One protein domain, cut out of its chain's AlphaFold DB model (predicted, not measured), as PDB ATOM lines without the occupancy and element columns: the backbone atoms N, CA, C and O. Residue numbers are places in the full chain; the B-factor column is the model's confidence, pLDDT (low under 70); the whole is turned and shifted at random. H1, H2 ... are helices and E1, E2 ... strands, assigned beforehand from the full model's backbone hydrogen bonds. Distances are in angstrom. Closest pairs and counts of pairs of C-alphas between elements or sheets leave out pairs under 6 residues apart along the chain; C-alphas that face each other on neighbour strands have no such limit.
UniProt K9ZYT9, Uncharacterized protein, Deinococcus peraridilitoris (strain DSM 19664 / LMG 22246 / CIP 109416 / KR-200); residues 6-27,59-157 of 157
ATOM      1  N   PRO A   6      88.731  -0.129  22.821       83.50
ATOM      2  CA  PRO A   6      88.988   1.032  21.970       83.50
ATOM      3  C   PRO A   6      88.119   2.241  22.330       83.50
ATOM      4  O   PRO A   6      88.634   3.352  22.348       83.50
ATOM      5  N   GLU A   7      86.851   2.057  22.705       85.31
ATOM      6  CA  GLU A   7      85.970   3.175  23.085       85.31
ATOM      7  C   GLU A   7      86.474   3.897  24.338       85.31
ATOM      8  O   GLU A   7      86.505   5.127  24.394       85.31
ATOM      9  N   ARG A   8      86.939   3.134  25.336       85.62
ATOM     10  CA  ARG A   8      87.534   3.703  26.553       85.62
ATOM     11  C   ARG A   8      88.824   4.452  26.249       85.62
ATOM     12  O   ARG A   8      89.044   5.528  26.795       85.62
ATOM     13  N   LEU A   9      89.674   3.896  25.388       88.81
ATOM     14  CA  LEU A   9      90.897   4.561  24.951       88.81
ATOM     15  C   LEU A   9      90.577   5.878  24.232       88.81
ATOM     16  O   LEU A   9      91.134   6.913  24.592       88.81
ATOM     17  N   SER A  10      89.641   5.855  23.283       89.25
ATOM     18  CA  SER A  10      89.212   7.043  22.547       89.25
ATOM     19  C   SER A  10      88.649   8.117  23.475       89.25
ATOM     20  O   SER A  10      89.053   9.268  23.361       89.25
ATOM     21  N   ALA A  11      87.808   7.761  24.453       90.44
ATOM     22  CA  ALA A  11      87.275   8.721  25.427       90.44
ATOM     23  C   ALA A  11      88.380   9.398  26.258       90.44
ATOM     24  O   ALA A  11      88.343  10.608  26.486       90.44
ATOM     25  N   ARG A  12      89.399   8.637  26.676       93.44
ATOM     26  CA  ARG A  12      90.555   9.164  27.425       93.44
ATOM     27  C   ARG A  12      91.396  10.114  26.585       93.44
ATOM     28  O   ARG A  12      91.744  11.193  27.054       93.44
ATOM     29  N   LEU A  13      91.710   9.722  25.351       92.00
ATOM     30  CA  LEU A  13      92.470  10.558  24.421       92.00
ATOM     31  C   LEU A  13      91.699  11.824  24.045       92.00
ATOM     32  O   LEU A  13      92.290  12.889  23.902       92.00
ATOM     33  N   TYR A  14      90.378  11.727  23.945       91.62
ATOM     34  CA  TYR A  14      89.524  12.870  23.674       91.62
ATOM     35  C   TYR A  14      89.497  13.868  24.838       91.62
ATOM     36  O   TYR A  14      89.637  15.074  24.629       91.62
ATOM     37  N   ALA A  15      89.416  13.369  26.074       93.06
ATOM     38  CA  ALA A  15      89.569  14.197  27.265       93.06
ATOM     39  C   ALA A  15      90.961  14.845  27.340       93.06
ATOM     40  O   ALA A  15      91.063  16.027  27.655       93.06
ATOM     41  N   GLU A  16      92.024  14.103  27.013       93.56
ATOM     42  CA  GLU A  16      93.395  14.624  26.938       93.56
ATOM     43  C   GLU A  16      93.526  15.748  25.903       93.56
ATOM     44  O   GLU A  16      94.166  16.762  26.174       93.56
ATOM     45  N   PHE A  17      92.898  15.605  24.734       90.50
ATOM     46  CA  PHE A  17      92.919  16.633  23.695       90.50
ATOM     47  C   PHE A  17      92.311  17.943  24.197       90.50
ATOM     48  O   PHE A  17      92.951  18.994  24.143       90.50
ATOM     49  N   TRP A  18      91.096  17.873  24.742       90.19
ATOM     50  CA  TRP A  18      90.428  19.037  25.314       90.19
ATOM     51  C   TRP A  18      91.195  19.612  26.517       90.19
ATOM     52  O   TRP A  18      91.247  20.828  26.701       90.19
ATOM     53  N   TYR A  19      91.833  18.757  27.318       91.75
ATOM     54  CA  TYR A  19      92.646  19.175  28.456       91.75
ATOM     55  C   TYR A  19      93.862  19.987  28.012       91.75
ATOM     56  O   TYR A  19      94.118  21.066  28.548       91.75
ATOM     57  N   ARG A  20      94.592  19.486  27.010       89.56
ATOM     58  CA  ARG A  20      95.732  20.194  26.422       89.56
ATOM     59  C   ARG A  20      95.298  21.501  25.797       89.56
ATOM     60  O   ARG A  20      95.922  22.511  26.094       89.56
ATOM     61  N   ALA A  21      94.203  21.500  25.036       87.00
ATOM     62  CA  ALA A  21      93.652  22.718  24.455       87.00
ATOM     63  C   ALA A  21      93.446  23.798  25.530       87.00
ATOM     64  O   ALA A  21      93.941  24.908  25.379       87.00
ATOM     65  N   LEU A  22      92.803  23.465  26.658       86.06
ATOM     66  CA  LEU A  22      92.551  24.422  27.749       86.06
ATOM     67  C   LEU A  22      93.816  24.953  28.435       86.06
ATOM     68  O   LEU A  22      93.746  25.979  29.116       86.06
ATOM     69  N   ARG A  23      94.947  24.259  28.292       86.44
ATOM     70  CA  ARG A  23      96.257  24.717  28.769       86.44
ATOM     71  C   ARG A  23      96.977  25.564  27.725       86.44
ATOM     72  O   ARG A  23      97.633  26.536  28.079       86.44
ATOM     73  N   THR A  24      96.868  25.199  26.451       82.25
ATOM     74  CA  THR A  24      97.564  25.850  25.338       82.25
ATOM     75  C   THR A  24      96.600  26.739  24.565       82.25
ATOM     76  O   THR A  24      96.085  26.363  23.511       82.25
ATOM     77  N   TRP A  25      96.359  27.925  25.114       75.38
ATOM     78  CA  TRP A  25      95.603  28.972  24.442       75.38
ATOM     79  C   TRP A  25      96.397  29.547  23.266       75.38
ATOM     80  O   TRP A  25      97.569  29.894  23.418       75.38
ATOM     81  N   ASP A  26      95.760  29.665  22.103       67.62
ATOM     82  CA  ASP A  26      96.344  30.286  20.917       67.62
ATOM     83  C   ASP A  26      96.021  31.786  20.936       67.62
ATOM     84  O   ASP A  26      94.861  32.193  20.819       67.62
ATOM     85  N   VAL A  27      97.036  32.628  21.128       65.88
ATOM     86  CA  VAL A  27      96.864  34.085  21.134       65.88
ATOM     87  C   VAL A  27      96.944  34.582  19.698       65.88
ATOM     88  O   VAL A  27      97.983  34.450  19.051       65.88
ATOM     89  N   VAL A  59      92.952  38.893  20.940       70.81
ATOM     90  CA  VAL A  59      91.910  37.945  21.327       70.81
ATOM     91  C   VAL A  59      92.535  36.563  21.428       70.81
ATOM     92  O   VAL A  59      93.129  36.039  20.484       70.81
ATOM     93  N   THR A  60      92.397  35.968  22.604       76.69
ATOM     94  CA  THR A  60      92.875  34.619  22.878       76.69
ATOM     95  C   THR A  60      91.807  33.600  22.483       76.69
ATOM     96  O   THR A  60      90.661  33.684  22.944       76.69
ATOM     97  N   TYR A  61      92.179  32.628  21.651       80.25
ATOM     98  CA  TYR A  61      91.301  31.564  21.173       80.25
ATOM     99  C   TYR A  61      91.746  30.192  21.685       80.25
ATOM    100  O   TYR A  61      92.927  29.861  21.770       80.25
ATOM    101  N   LEU A  62      90.762  29.366  21.996       81.88
ATOM    102  CA  LEU A  62      90.892  27.950  22.268       81.88
ATOM    103  C   LEU A  62      90.604  27.190  20.976       81.88
ATOM    104  O   LEU A  62      89.469  27.210  20.496       81.88
ATOM    105  N   ARG A  63      91.600  26.487  20.433       80.50
ATOM    106  CA  ARG A  63      91.361  25.550  19.330       80.50
ATOM    107  C   ARG A  63      90.860  24.228  19.889       80.50
ATOM    108  O   ARG A  63      91.538  23.589  20.691       80.50
ATOM    109  N   THR A  64      89.683  23.815  19.451       78.81
ATOM    110  CA  THR A  64      89.029  22.574  19.878       78.81
ATOM    111  C   THR A  64      88.721  21.708  18.656       78.81
ATOM    112  O   THR A  64      88.772  22.214  17.532       78.81
ATOM    113  N   PRO A  65      88.384  20.414  18.825       68.88
ATOM    114  CA  PRO A  65      88.067  19.537  17.694       68.88
ATOM    115  C   PRO A  65      86.885  20.024  16.848       68.88
ATOM    116  O   PRO A  65      86.773  19.654  15.684       68.88
ATOM    117  N   ILE A  66      86.000  20.827  17.441       78.00
ATOM    118  CA  ILE A  66      84.735  21.257  16.838       78.00
ATOM    119  C   ILE A  66      84.739  22.721  16.385       78.00
ATOM    120  O   ILE A  66      83.754  23.187  15.819       78.00
ATOM    121  N   GLY A  67      85.828  23.455  16.628       80.19
ATOM    122  CA  GLY A  67      85.935  24.865  16.271       80.19
ATOM    123  C   GLY A  67      86.809  25.676  17.222       80.19
ATOM    124  O   GLY A  67      87.545  25.138  18.053       80.19
ATOM    125  N   GLU A  68      86.725  26.993  17.087       85.12
ATOM    126  CA  GLU A  68      87.459  27.945  17.916       85.12
ATOM    127  C   GLU A  68      86.502  28.614  18.903       85.12
ATOM    128  O   GLU A  68      85.425  29.064  18.519       85.12
ATOM    129  N   TYR A  69      86.905  28.692  20.168       84.56
ATOM    130  CA  TYR A  69      86.172  29.421  21.202       84.56
ATOM    131  C   TYR A  69      87.029  30.549  21.743       84.56
ATOM    132  O   TYR A  69      88.226  30.378  21.955       84.56
ATOM    133  N   THR A  70      86.434  31.697  22.026       84.50
ATOM    134  CA  THR A  70      87.158  32.782  22.694       84.50
ATOM    135  C   THR A  70      87.395  32.448  24.165       84.50
ATOM    136  O   THR A  70      86.588  31.775  24.818       84.50
ATOM    137  N   GLU A  71      88.466  32.992  24.742       83.44
ATOM    138  CA  GLU A  71      88.708  32.901  26.187       83.44
ATOM    139  C   GLU A  71      87.515  33.407  27.006       83.44
ATOM    140  O   GLU A  71      87.170  32.837  28.045       83.44
ATOM    141  N   ARG A  72      86.823  34.434  26.504       82.69
ATOM    142  CA  ARG A  72      85.637  34.995  27.151       82.69
ATOM    143  C   ARG A  72      84.474  34.005  27.209       82.69
ATOM    144  O   ARG A  72      83.793  33.946  28.233       82.69
ATOM    145  N   GLU A  73      84.214  33.252  26.143       86.44
ATOM    146  CA  GLU A  73      83.128  32.261  26.100       86.44
ATOM    147  C   GLU A  73      83.392  31.102  27.054       86.44
ATOM    148  O   GLU A  73      82.543  30.766  27.884       86.44
ATOM    149  N   VAL A  74      84.600  30.547  26.998       87.69
ATOM    150  CA  VAL A  74      85.032  29.457  27.878       87.69
ATOM    151  C   VAL A  74      85.046  29.919  29.336       87.69
ATOM    152  O   VAL A  74      84.484  29.257  30.210       87.69
ATOM    153  N   GLY A  75      85.619  31.095  29.607       87.50
ATOM    154  CA  GLY A  75      85.659  31.699  30.936       87.50
ATOM    155  C   GLY A  75      84.263  31.960  31.502       87.50
ATOM    156  O   GLY A  75      84.028  31.720  32.690       87.50
ATOM    157  N   ARG A  76      83.305  32.372  30.659       90.69
ATOM    158  CA  ARG A  76      81.895  32.514  31.047       90.69
ATOM    159  C   ARG A  76      81.299  31.169  31.461       90.69
ATOM    160  O   ARG A  76      80.674  31.109  32.515       90.69
ATOM    161  N   GLN A  77      81.508  30.101  30.690       92.44
ATOM    162  CA  GLN A  77      80.978  28.775  31.035       92.44
ATOM    163  C   GLN A  77      81.556  28.239  32.348       92.44
ATOM    164  O   GLN A  77      80.797  27.781  33.203       92.44
ATOM    165  N   ILE A  78      82.869  28.373  32.555       91.50
ATOM    166  CA  ILE A  78      83.525  27.994  33.816       91.50
ATOM    167  C   ILE A  78      82.953  28.812  34.982       91.50
ATOM    168  O   ILE A  78      82.576  28.249  36.009       91.50
ATOM    169  N   SER A  79      82.792  30.127  34.805       91.38
ATOM    170  CA  SER A  79      82.205  30.999  35.833       91.38
ATOM    171  C   SER A  79      80.774  30.588  36.188       91.38
ATOM    172  O   SER A  79      80.409  30.581  37.363       91.38
ATOM    173  N   LEU A  80      79.961  30.213  35.195       92.00
ATOM    174  CA  LEU A  80      78.602  29.717  35.420       92.00
ATOM    175  C   LEU A  80      78.602  28.390  36.190       92.00
ATOM    176  O   LEU A  80      77.777  28.215  37.084       92.00
ATOM    177  N   MET A  81      79.533  27.478  35.890       91.44
ATOM    178  CA  MET A  81      79.697  26.225  36.639       91.44
ATOM    179  C   MET A  81      80.028  26.484  38.111       91.44
ATOM    180  O   MET A  81      79.441  25.852  38.985       91.44
ATOM    181  N   VAL A  82      80.936  27.423  38.390       92.44
ATOM    182  CA  VAL A  82      81.381  27.743  39.756       92.44
ATOM    183  C   VAL A  82      80.315  28.496  40.554       92.44
ATOM    184  O   VAL A  82      80.181  28.260  41.752       92.44
ATOM    185  N   ARG A  83      79.563  29.405  39.919       90.50
ATOM    186  CA  ARG A  83      78.601  30.281  40.615       90.50
ATOM    187  C   ARG A  83      77.207  29.683  40.768       90.50
ATOM    188  O   ARG A  83      76.558  29.952  41.770       90.50
ATOM    189  N   TYR A  84      76.746  28.912  39.784       90.25
ATOM    190  CA  TYR A  84      75.350  28.458  39.699       90.25
ATOM    191  C   TYR A  84      75.207  26.942  39.500       90.25
ATOM    192  O   TYR A  84      74.106  26.451  39.265       90.25
ATOM    193  N   GLY A  85      76.307  26.188  39.537       86.44
ATOM    194  CA  GLY A  85      76.279  24.737  39.387       86.44
ATOM    195  C   GLY A  85      75.763  24.001  40.626       86.44
ATOM    196  O   GLY A  85      75.726  24.538  41.731       86.44
ATOM    197  N   THR A  86      75.435  22.720  40.450       92.00
ATOM    198  CA  THR A  86      75.295  21.776  41.572       92.00
ATOM    199  C   THR A  86      76.623  21.645  42.332       92.00
ATOM    200  O   THR A  86      77.669  21.948  41.754       92.00
ATOM    201  N   PRO A  87      76.647  21.147  43.586       91.44
ATOM    202  CA  PRO A  87      77.897  20.978  44.336       91.44
ATOM    203  C   PRO A  87      78.994  20.231  43.561       91.44
ATOM    204  O   PRO A  87      80.155  20.634  43.586       91.44
ATOM    205  N   GLU A  88      78.620  19.197  42.806       89.81
ATOM    206  CA  GLU A  88      79.524  18.465  41.915       89.81
ATOM    207  C   GLU A  88      80.026  19.339  40.753       89.81
ATOM    208  O   GLU A  88      81.230  19.455  40.528       89.81
ATOM    209  N   THR A  89      79.123  20.049  40.072       90.19
ATOM    210  CA  THR A  89      79.475  20.968  38.976       90.19
ATOM    211  C   THR A  89      80.407  22.090  39.444       90.19
ATOM    212  O   THR A  89      81.330  22.468  38.723       90.19
ATOM    213  N   VAL A  90      80.206  22.605  40.660       92.44
ATOM    214  CA  VAL A  90      81.065  23.632  41.265       92.44
ATOM    215  C   VAL A  90      82.478  23.092  41.480       92.44
ATOM    216  O   VAL A  90      83.451  23.791  41.191       92.44
ATOM    217  N   GLN A  91      82.620  21.845  41.944       92.69
ATOM    218  CA  GLN A  91      83.935  21.211  42.083       92.69
ATOM    219  C   GLN A  91      84.636  21.070  40.729       92.69
ATOM    220  O   GLN A  91      85.807  21.436  40.618       92.69
ATOM    221  N   LEU A  92      83.920  20.619  39.692       92.19
ATOM    222  CA  LEU A  92      84.458  20.534  38.330       92.19
ATOM    223  C   LEU A  92      84.873  21.919  37.809       92.19
ATOM    224  O   LEU A  92      85.970  22.068  37.276       92.19
ATOM    225  N   GLY A  93      84.059  22.952  38.043       91.31
ATOM    226  CA  GLY A  93      84.377  24.338  37.694       91.31
ATOM    227  C   GLY A  93      85.677  24.828  38.341       91.31
ATOM    228  O   GLY A  93      86.561  25.334  37.654       91.31
ATOM    229  N   ARG A  94      85.860  24.587  39.646       92.25
ATOM    230  CA  ARG A  94      87.109  24.919  40.359       92.25
ATOM    231  C   ARG A  94      88.313  24.145  39.821       92.25
ATOM    232  O   ARG A  94      89.431  24.656  39.826       92.25
ATOM    233  N   MET A  95      88.117  22.906  39.370       92.62
ATOM    234  CA  MET A  95      89.183  22.138  38.723       92.62
ATOM    235  C   MET A  95      89.587  22.764  37.385       92.62
ATOM    236  O   MET A  95      90.783  22.861  37.127       92.62
ATOM    237  N   LEU A  96      88.631  23.243  36.585       92.19
ATOM    238  CA  LEU A  96      88.901  23.950  35.326       92.19
ATOM    239  C   LEU A  96      89.659  25.266  35.553       92.19
ATOM    240  O   LEU A  96      90.591  25.569  34.810       92.19
ATOM    241  N   GLU A  97      89.340  26.015  36.612       89.81
ATOM    242  CA  GLU A  97      90.111  27.214  36.983       89.81
ATOM    243  C   GLU A  97      91.574  26.888  37.307       89.81
ATOM    244  O   GLU A  97      92.473  27.611  36.885       89.81
ATOM    245  N   ARG A  98      91.844  25.756  37.972       89.62
ATOM    246  CA  ARG A  98      93.226  25.307  38.230       89.62
ATOM    247  C   ARG A  98      93.982  24.933  36.959       89.62
ATOM    248  O   ARG A  98      95.197  25.091  36.936       89.62
ATOM    249  N   ILE A  99      93.293  24.418  35.936       88.75
ATOM    250  CA  ILE A  99      93.909  24.147  34.628       88.75
ATOM    251  C   ILE A  99      94.344  25.464  33.989       88.75
ATOM    252  O   ILE A  99      95.489  25.577  33.563       88.75
ATOM    253  N   ARG A 100      93.460  26.473  33.989       82.94
ATOM    254  CA  ARG A 100      93.767  27.809  33.453       82.94
ATOM    255  C   ARG A 100      94.873  28.523  34.230       82.94
ATOM    256  O   ARG A 100      95.648  29.253  33.630       82.94
ATOM    257  N   GLY A 101      94.950  28.308  35.542       81.81
ATOM    258  CA  GLY A 101      95.994  28.865  36.407       81.81
ATOM    259  C   GLY A 101      97.313  28.085  36.426       81.81
ATOM    260  O   GLY A 101      98.133  28.353  37.294       81.81
ATOM    261  N   ASP A 102      97.497  27.094  35.545       80.06
ATOM    262  CA  ASP A 102      98.699  26.248  35.451       80.06
ATOM    263  C   ASP A 102      99.068  25.460  36.734       80.06
ATOM    264  O   ASP A 102     100.189  24.997  36.919       80.06
ATOM    265  N   VAL A 103      98.102  25.232  37.631       82.56
ATOM    266  CA  VAL A 103      98.288  24.466  38.889       82.56
ATOM    267  C   VAL A 103      97.876  22.988  38.723       82.56
ATOM    268  O   VAL A 103      97.911  22.183  39.658       82.56
ATOM    269  N   ALA A 104      97.423  22.606  37.529       84.56
ATOM    270  CA  ALA A 104      96.981  21.253  37.204       84.56
ATOM    271  C   ALA A 104      98.115  20.403  36.580       84.56
ATOM    272  O   ALA A 104      99.097  20.962  36.089       84.56
ATOM    273  N   PRO A 105      98.003  19.057  36.558       83.62
ATOM    274  CA  PRO A 105      98.994  18.178  35.920       83.62
ATOM    275  C   PRO A 105      99.278  18.547  34.455       83.62
ATOM    276  O   PRO A 105      98.396  19.034  33.766       83.62
ATOM    277  N   GLN A 106     100.465  18.290  33.912       87.38
ATOM    278  CA  GLN A 106     100.731  18.651  32.506       87.38
ATOM    279  C   GLN A 106      99.936  17.812  31.489       87.38
ATOM    280  O   GLN A 106      99.598  18.302  30.417       87.38
ATOM    281  N   SER A 107      99.610  16.572  31.848       90.06
ATOM    282  CA  SER A 107      98.871  15.605  31.031       90.06
ATOM    283  C   SER A 107      97.939  14.801  31.939       90.06
ATOM    284  O   SER A 107      98.254  14.605  33.116       90.06
ATOM    285  N   LEU A 108      96.813  14.318  31.423       90.31
ATOM    286  CA  LEU A 108      95.939  13.359  32.103       90.31
ATOM    287  C   LEU A 108      96.284  11.917  31.731       90.31
ATOM    288  O   LEU A 108      96.052  10.998  32.523       90.31
ATOM    289  N   VAL A 109      96.856  11.708  30.547       92.06
ATOM    290  CA  VAL A 109      97.097  10.384  29.972       92.06
ATOM    291  C   VAL A 109      98.596  10.161  29.725       92.06
ATOM    292  O   VAL A 109      99.324  11.047  29.280       92.06
ATOM    293  N   ARG A 110      99.088   8.964  30.056       89.81
ATOM    294  CA  ARG A 110     100.452   8.497  29.764       89.81
ATOM    295  C   ARG A 110     100.559   7.985  28.331       89.81
ATOM    296  O   ARG A 110      99.554   7.652  27.701       89.81
ATOM    297  N   GLU A 111     101.791   7.813  27.861       80.31
ATOM    298  CA  GLU A 111     102.063   7.043  26.647       80.31
ATOM    299  C   GLU A 111     101.393   5.659  26.743       80.31
ATOM    300  O   GLU A 111     101.520   4.950  27.744       80.31
ATOM    301  N   GLY A 112     100.570   5.323  25.745       79.06
ATOM    302  CA  GLY A 112      99.744   4.110  25.744       79.06
ATOM    303  C   GLY A 112      98.317   4.264  26.293       79.06
ATOM    304  O   GLY A 112      97.628   3.259  26.467       79.06
ATOM    305  N   GLY A 113      97.837   5.484  26.569       83.69
ATOM    306  CA  GLY A 113      96.398   5.721  26.769       83.69
ATOM    307  C   GLY A 113      95.854   5.411  28.168       83.69
ATOM    308  O   GLY A 113      94.641   5.278  28.372       83.69
ATOM    309  N   ARG A 114      96.747   5.249  29.148       89.06
ATOM    310  CA  ARG A 114      96.399   5.005  30.557       89.06
ATOM    311  C   ARG A 114      96.425   6.310  31.346       89.06
ATOM    312  O   ARG A 114      97.270   7.157  31.093       89.06
ATOM    313  N   TRP A 115      95.554   6.447  32.340       91.12
ATOM    314  CA  TRP A 115      95.555   7.609  33.233       91.12
ATOM    315  C   TRP A 115      96.878   7.776  33.987       91.12
ATOM    316  O   TRP A 115      97.498   6.790  34.399       91.12
ATOM    317  N   ILE A 116      97.286   9.024  34.218       92.94
ATOM    318  CA  ILE A 116      98.377   9.333  35.146       92.94
ATOM    319  C   ILE A 116      97.969   9.008  36.593       92.94
ATOM    320  O   ILE A 116      96.790   9.007  36.946       92.94
ATOM    321  N   THR A 117      98.949   8.739  37.457       87.38
ATOM    322  CA  THR A 117      98.725   8.556  38.900       87.38
ATOM    323  C   THR A 117      98.692   9.930  39.590       87.38
ATOM    324  O   THR A 117      99.577  10.735  39.309       87.38
ATOM    325  N   PRO A 118      97.745  10.216  40.507       89.75
ATOM    326  CA  PRO A 118      96.644   9.359  40.954       89.75
ATOM    327  C   PRO A 118      95.496   9.288  39.934       89.75
ATOM    328  O   PRO A 118      94.988  10.312  39.479       89.75
ATOM    329  N   THR A 119      95.068   8.058  39.610       90.06
ATOM    330  CA  THR A 119      94.140   7.816  38.487       90.06
ATOM    331  C   THR A 119      92.766   8.434  38.702       90.06
ATOM    332  O   THR A 119      92.211   8.990  37.765       90.06
ATOM    333  N   GLU A 120      92.245   8.414  39.928       91.00
ATOM    334  CA  GLU A 120      90.962   9.045  40.249       91.00
ATOM    335  C   GLU A 120      90.991  10.552  39.958       91.00
ATOM    336  O   GLU A 120      90.097  11.088  39.306       91.00
ATOM    337  N   ARG A 121      92.067  11.239  40.362       90.81
ATOM    338  CA  ARG A 121      92.239  12.672  40.102       90.81
ATOM    339  C   ARG A 121      92.310  12.961  38.602       90.81
ATOM    340  O   ARG A 121      91.696  13.924  38.153       90.81
ATOM    341  N   ALA A 122      93.039  12.141  37.844       92.50
ATOM    342  CA  ALA A 122      93.144  12.279  36.392       92.50
ATOM    343  C   ALA A 122      91.781  12.107  35.706       92.50
ATOM    344  O   ALA A 122      91.395  12.944  34.890       92.50
ATOM    345  N   VAL A 123      91.012  11.090  36.110       93.31
ATOM    346  CA  VAL A 123      89.649  10.855  35.613       93.31
ATOM    347  C   VAL A 123      88.738  12.038  35.951       93.31
ATOM    348  O   VAL A 123      88.028  12.511  35.071       93.31
ATOM    349  N   ARG A 124      88.788  12.582  37.178       93.88
ATOM    350  CA  ARG A 124      87.988  13.759  37.569       93.88
ATOM    351  C   ARG A 124      88.299  14.991  36.715       93.88
ATOM    352  O   ARG A 124      87.378  15.708  36.336       93.88
ATOM    353  N   TYR A 125      89.570  15.235  36.381       94.00
ATOM    354  CA  TYR A 125      89.918  16.296  35.431       94.00
ATOM    355  C   TYR A 125      89.372  16.000  34.031       94.00
ATOM    356  O   TYR A 125      88.831  16.906  33.403       94.00
ATOM    357  N   GLY A 126      89.439  14.749  33.567       93.12
ATOM    358  CA  GLY A 126      88.831  14.343  32.299       93.12
ATOM    359  C   GLY A 126      87.322  14.605  32.264       93.12
ATOM    360  O   GLY A 126      86.822  15.213  31.323       93.12
ATOM    361  N   VAL A 127      86.605  14.241  33.331       95.06
ATOM    362  CA  VAL A 127      85.170  14.526  33.494       95.06
ATOM    363  C   VAL A 127      84.902  16.031  33.493       95.06
ATOM    364  O   VAL A 127      83.989  16.481  32.802       95.06
ATOM    365  N   ALA A 128      85.700  16.830  34.209       94.62
ATOM    366  CA  ALA A 128      85.528  18.285  34.259       94.62
ATOM    367  C   ALA A 128      85.638  18.922  32.866       94.62
ATOM    368  O   ALA A 128      84.807  19.743  32.478       94.62
ATOM    369  N   VAL A 129      86.649  18.506  32.107       94.44
ATOM    370  CA  VAL A 129      86.935  19.004  30.762       94.44
ATOM    371  C   VAL A 129      85.851  18.592  29.770       94.44
ATOM    372  O   VAL A 129      85.366  19.433  29.019       94.44
ATOM    373  N   LEU A 130      85.416  17.331  29.789       94.44
ATOM    374  CA  LEU A 130      84.339  16.878  28.906       94.44
ATOM    375  C   LEU A 130      82.991  17.508  29.274       94.44
ATOM    376  O   LEU A 130      82.213  17.843  28.389       94.44
ATOM    377  N   THR A 131      82.734  17.767  30.559       94.69
ATOM    378  CA  THR A 131      81.542  18.517  30.994       94.69
ATOM    379  C   THR A 131      81.539  19.933  30.416       94.69
ATOM    380  O   THR A 131      80.496  20.432  29.989       94.69
ATOM    381  N   LEU A 132      82.703  20.587  30.373       92.88
ATOM    382  CA  LEU A 132      82.848  21.881  29.711       92.88
ATOM    383  C   LEU A 132      82.624  21.767  28.197       92.88
ATOM    384  O   LEU A 132      81.892  22.585  27.649       92.88
ATOM    385  N   ALA A 133      83.197  20.757  27.539       90.88
ATOM    386  CA  ALA A 133      83.020  20.526  26.103       90.88
ATOM    387  C   ALA A 133      81.535  20.355  25.727       90.88
ATOM    388  O   ALA A 133      81.042  21.034  24.828       90.88
ATOM    389  N   VAL A 134      80.780  19.559  26.492       92.81
ATOM    390  CA  VAL A 134      79.323  19.409  26.311       92.81
ATOM    391  C   VAL A 134      78.601  20.753  26.462       92.81
ATOM    392  O   VAL A 134      77.758  21.107  25.640       92.81
ATOM    393  N   ARG A 135      78.964  21.567  27.462       90.44
ATOM    394  CA  ARG A 135      78.390  22.920  27.636       90.44
ATOM    395  C   ARG A 135      78.728  23.875  26.491       90.44
ATOM    396  O   ARG A 135      77.958  24.795  26.224       90.44
ATOM    397  N   LEU A 136      79.849  23.651  25.812       88.81
ATOM    398  CA  LEU A 136      80.238  24.358  24.592       88.81
ATOM    399  C   LEU A 136      79.559  23.795  23.330       88.81
ATOM    400  O   LEU A 136      79.819  24.293  22.237       88.81
ATOM    401  N   ARG A 137      78.612  22.858  23.490       87.75
ATOM    402  CA  ARG A 137      77.829  22.186  22.438       87.75
ATOM    403  C   ARG A 137      78.619  21.167  21.619       87.75
ATOM    404  O   ARG A 137      78.288  20.910  20.464       87.75
ATOM    405  N   ASP A 138      79.626  20.549  22.230       87.19
ATOM    406  CA  ASP A 138      80.299  19.390  21.657       87.19
ATOM    407  C   ASP A 138      79.497  18.102  21.886       87.19
ATOM    408  O   ASP A 138      79.610  17.456  22.929       87.19
ATOM    409  N   GLY A 139      78.698  17.703  20.894       83.00
ATOM    410  CA  GLY A 139      77.937  16.452  20.958       83.00
ATOM    411  C   GLY A 139      78.820  15.197  21.013       83.00
ATOM    412  O   GLY A 139      78.411  14.179  21.569       83.00
ATOM    413  N   SER A 140      80.060  15.259  20.511       83.31
ATOM    414  CA  SER A 140      80.990  14.119  20.580       83.31
ATOM    415  C   SER A 140      81.524  13.908  22.001       83.31
ATOM    416  O   SER A 140      81.889  12.789  22.374       83.31
ATOM    417  N   ALA A 141      81.523  14.962  22.822       89.06
ATOM    418  CA  ALA A 141      81.950  14.900  24.213       89.06
ATOM    419  C   ALA A 141      80.948  14.189  25.133       89.06
ATOM    420  O   ALA A 141      81.378  13.638  26.145       89.06
ATOM    421  N   GLU A 142      79.656  14.136  24.795       89.62
ATOM    422  CA  GLU A 142      78.630  13.503  25.642       89.62
ATOM    423  C   GLU A 142      78.881  12.002  25.823       89.62
ATOM    424  O   GLU A 142      78.921  11.490  26.944       89.62
ATOM    425  N   SER A 143      79.133  11.296  24.719       89.06
ATOM    426  CA  SER A 143      79.448   9.864  24.746       89.06
ATOM    427  C   SER A 143      80.715   9.582  25.554       89.06
ATOM    428  O   SER A 143      80.735   8.677  26.389       89.06
ATOM    429  N   ALA A 144      81.763  10.386  25.359       90.38
ATOM    430  CA  ALA A 144      83.007  10.256  26.110       90.38
ATOM    431  C   ALA A 144      82.811  10.559  27.608       90.38
ATOM    432  O   ALA A 144      83.365   9.854  28.454       90.38
ATOM    433  N   LEU A 145      81.987  11.556  27.948       92.06
ATOM    434  CA  LEU A 145      81.673  11.932  29.326       92.06
ATOM    435  C   LEU A 145      80.997  10.778  30.069       92.06
ATOM    436  O   LEU A 145      81.446  10.416  31.156       92.06
ATOM    437  N   ASN A 146      79.994  10.148  29.454       92.38
ATOM    438  CA  ASN A 146      79.293   9.002  30.032       92.38
ATOM    439  C   ASN A 146      80.251   7.830  30.313       92.38
ATOM    440  O   ASN A 146      80.169   7.178  31.356       92.38
ATOM    441  N   ILE A 147      81.203   7.571  29.411       91.25
ATOM    442  CA  ILE A 147      82.233   6.539  29.606       91.25
ATOM    443  C   ILE A 147      83.114   6.874  30.819       91.25
ATOM    444  O   ILE A 147      83.370   5.999  31.649       91.25
ATOM    445  N   LEU A 148      83.561   8.128  30.943       91.31
ATOM    446  CA  LEU A 148      84.444   8.541  32.036       91.31
ATOM    447  C   LEU A 148      83.742   8.620  33.390       91.31
ATOM    448  O   LEU A 148      84.353   8.275  34.399       91.31
ATOM    449  N   GLN A 149      82.473   9.021  33.430       92.31
ATOM    450  CA  GLN A 149      81.669   9.003  34.655       92.31
ATOM    451  C   GLN A 149      81.490   7.575  35.178       92.31
ATOM    452  O   GLN A 149      81.675   7.331  36.370       92.31
ATOM    453  N   ASN A 150      81.241   6.612  34.285       90.62
ATOM    454  CA  ASN A 150      81.208   5.197  34.652       90.62
ATOM    455  C   ASN A 150      82.571   4.705  35.168       90.62
ATOM    456  O   ASN A 150      82.631   3.978  36.159       90.62
ATOM    457  N   GLU A 151      83.680   5.109  34.535       88.50
ATOM    458  CA  GLU A 151      85.026   4.763  35.015       88.50
ATOM    459  C   GLU A 151      85.327   5.379  36.392       88.50
ATOM    460  O   GLU A 151      85.965   4.733  37.224       88.50
ATOM    461  N   LEU A 152      84.859   6.603  36.647       89.12
ATOM    462  CA  LEU A 152      85.007   7.272  37.936       89.12
ATOM    463  C   LEU A 152      84.212   6.556  39.031       89.12
ATOM    464  O   LEU A 152      84.759   6.313  40.103       89.12
ATOM    465  N   ALA A 153      82.964   6.173  38.749       88.56
ATOM    466  CA  ALA A 153      82.114   5.447  39.689       88.56
ATOM    467  C   ALA A 153      82.742   4.108  40.113       88.56
ATOM    468  O   ALA A 153      82.779   3.796  41.298       88.56
ATOM    469  N   VAL A 154      83.324   3.363  39.165       86.81
ATOM    470  CA  VAL A 154      84.032   2.095  39.440       86.81
ATOM    471  C   VAL A 154      85.294   2.293  40.286       86.81
ATOM    472  O   VAL A 154      85.733   1.365  40.951       86.81
ATOM    473  N   LYS A 155      85.917   3.474  40.241       78.69
ATOM    474  CA  LYS A 155      87.133   3.785  41.009       78.69
ATOM    475  C   LYS A 155      86.848   4.393  42.384       78.69
ATOM    476  O   LYS A 155      87.772   4.459  43.189       78.69
ATOM    477  N   ALA A 156      85.636   4.901  42.599       71.56
ATOM    478  CA  ALA A 156      85.213   5.548  43.837       71.56
ATOM    479  C   ALA A 156      84.494   4.595  44.810       71.56
ATOM    480  O   ALA A 156      84.392   4.927  45.990       71.56
ATOM    481  N   GLY A 157      83.989   3.457  44.316       56.78
ATOM    482  CA  GLY A 157      83.484   2.339  45.125       56.78
ATOM    483  C   GLY A 157      84.568   1.313  45.412       56.78
ATOM    484  O   GLY A 157      84.514   0.727  46.512       56.78
TER     485      GLY A 157
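AT A GLANCE: This is residues 6 to 27 and 59 to 157 of the 157 residues of an uncharacterized protein of Deinococcus peraridilitoris (strain DSM 19664 / LMG 22246 / CIP 109416 / KR-200) (UniProt K9ZYT9). Helix H4 runs through the middle of a five-helix body; H5 folds back beside it as a helical hairpin, and H1 crosses this pair. A second helical hairpin, H2 and H3, packs across H4 through H3, while a small strand hairpin, E1 and E2, lies beyond the last residues of H1. The 121 printed residues hold five named helices and two named strands, in the order H1, E1, E2, H2, H3, H4, H5; the class is mostly helix, and the sheet E1 - E2 is antiparallel. The whole is compact, with a radius of gyration of the C-alphas of 13.3 A, and spans 39 by 30 by 28 A.

IN THESE COORDINATES: Find C-alpha 6 at (88.988, 1.032, 21.970); from there H1 runs 25.7 A over residues 6 to 23. After the cut, E1 is residues 59 to 64 and E2 residues 67 to 70. H2 takes residues 71 to 84, 19.5 A, and H3 residues 87 to 100, 20.4 A. Look for C-alpha 119 at (94.140, 7.816, 38.487), where H4 begins; it runs 24.4 A to residue 135. H5, residues 139 to 156, runs 26.4 A to C-alpha 156 at (85.213, 5.548, 43.837).

HOW THE PARTS SIT: Begin at H4, the hub, which touches four helices. H4 and H5 form a helical hairpin, opposite ways at a shallow tilt of 27 degrees, their closest C-alphas those of Val 134 and Ala 141, 5.6 A apart. H1 touches H4 about perpendicular, at 75 degrees, closest at the C-alphas of Ala 15 and Gly 126, 5.1 A. H1 also touches H5, closest at the C-alphas of Ala 11 and Ala 144, 4.6 A. H3 touches H4 at 85 degrees, about perpendicular, closest at the C-alphas of Leu 92 and Ala 128, 4.8 A. H2 and H3 form a helical hairpin at a shallow tilt of 31 degrees, with the C-alphas of Val 82 and Val 90 closest, 4.4 A. H2 and H4 only just touch, with 3 pairs of C-alphas within 8 A, the closest those of Gln 77 and Arg 135, 7.2 A. In the hairpin E1 and E2, N 62 and O 69 are 2.7 A apart, within hydrogen-bond range. Every O i to N i+4 pair is within hydrogen-bond range in H1, H2, H3 and H4; in H5 12 of 14 are.

THE WHOLE: The two C-alphas farthest apart, those of Val 59 and Gly 157, are 43.6 A apart. Residues 28 to 58 are not printed, and C-alphas 27 and 59 are 6.3 A apart across this cut. The link from H3 to H4, residues 101 to 118, is long. Look for low confidence, pLDDT under 70, at residues 26 to 27, 65 and 157.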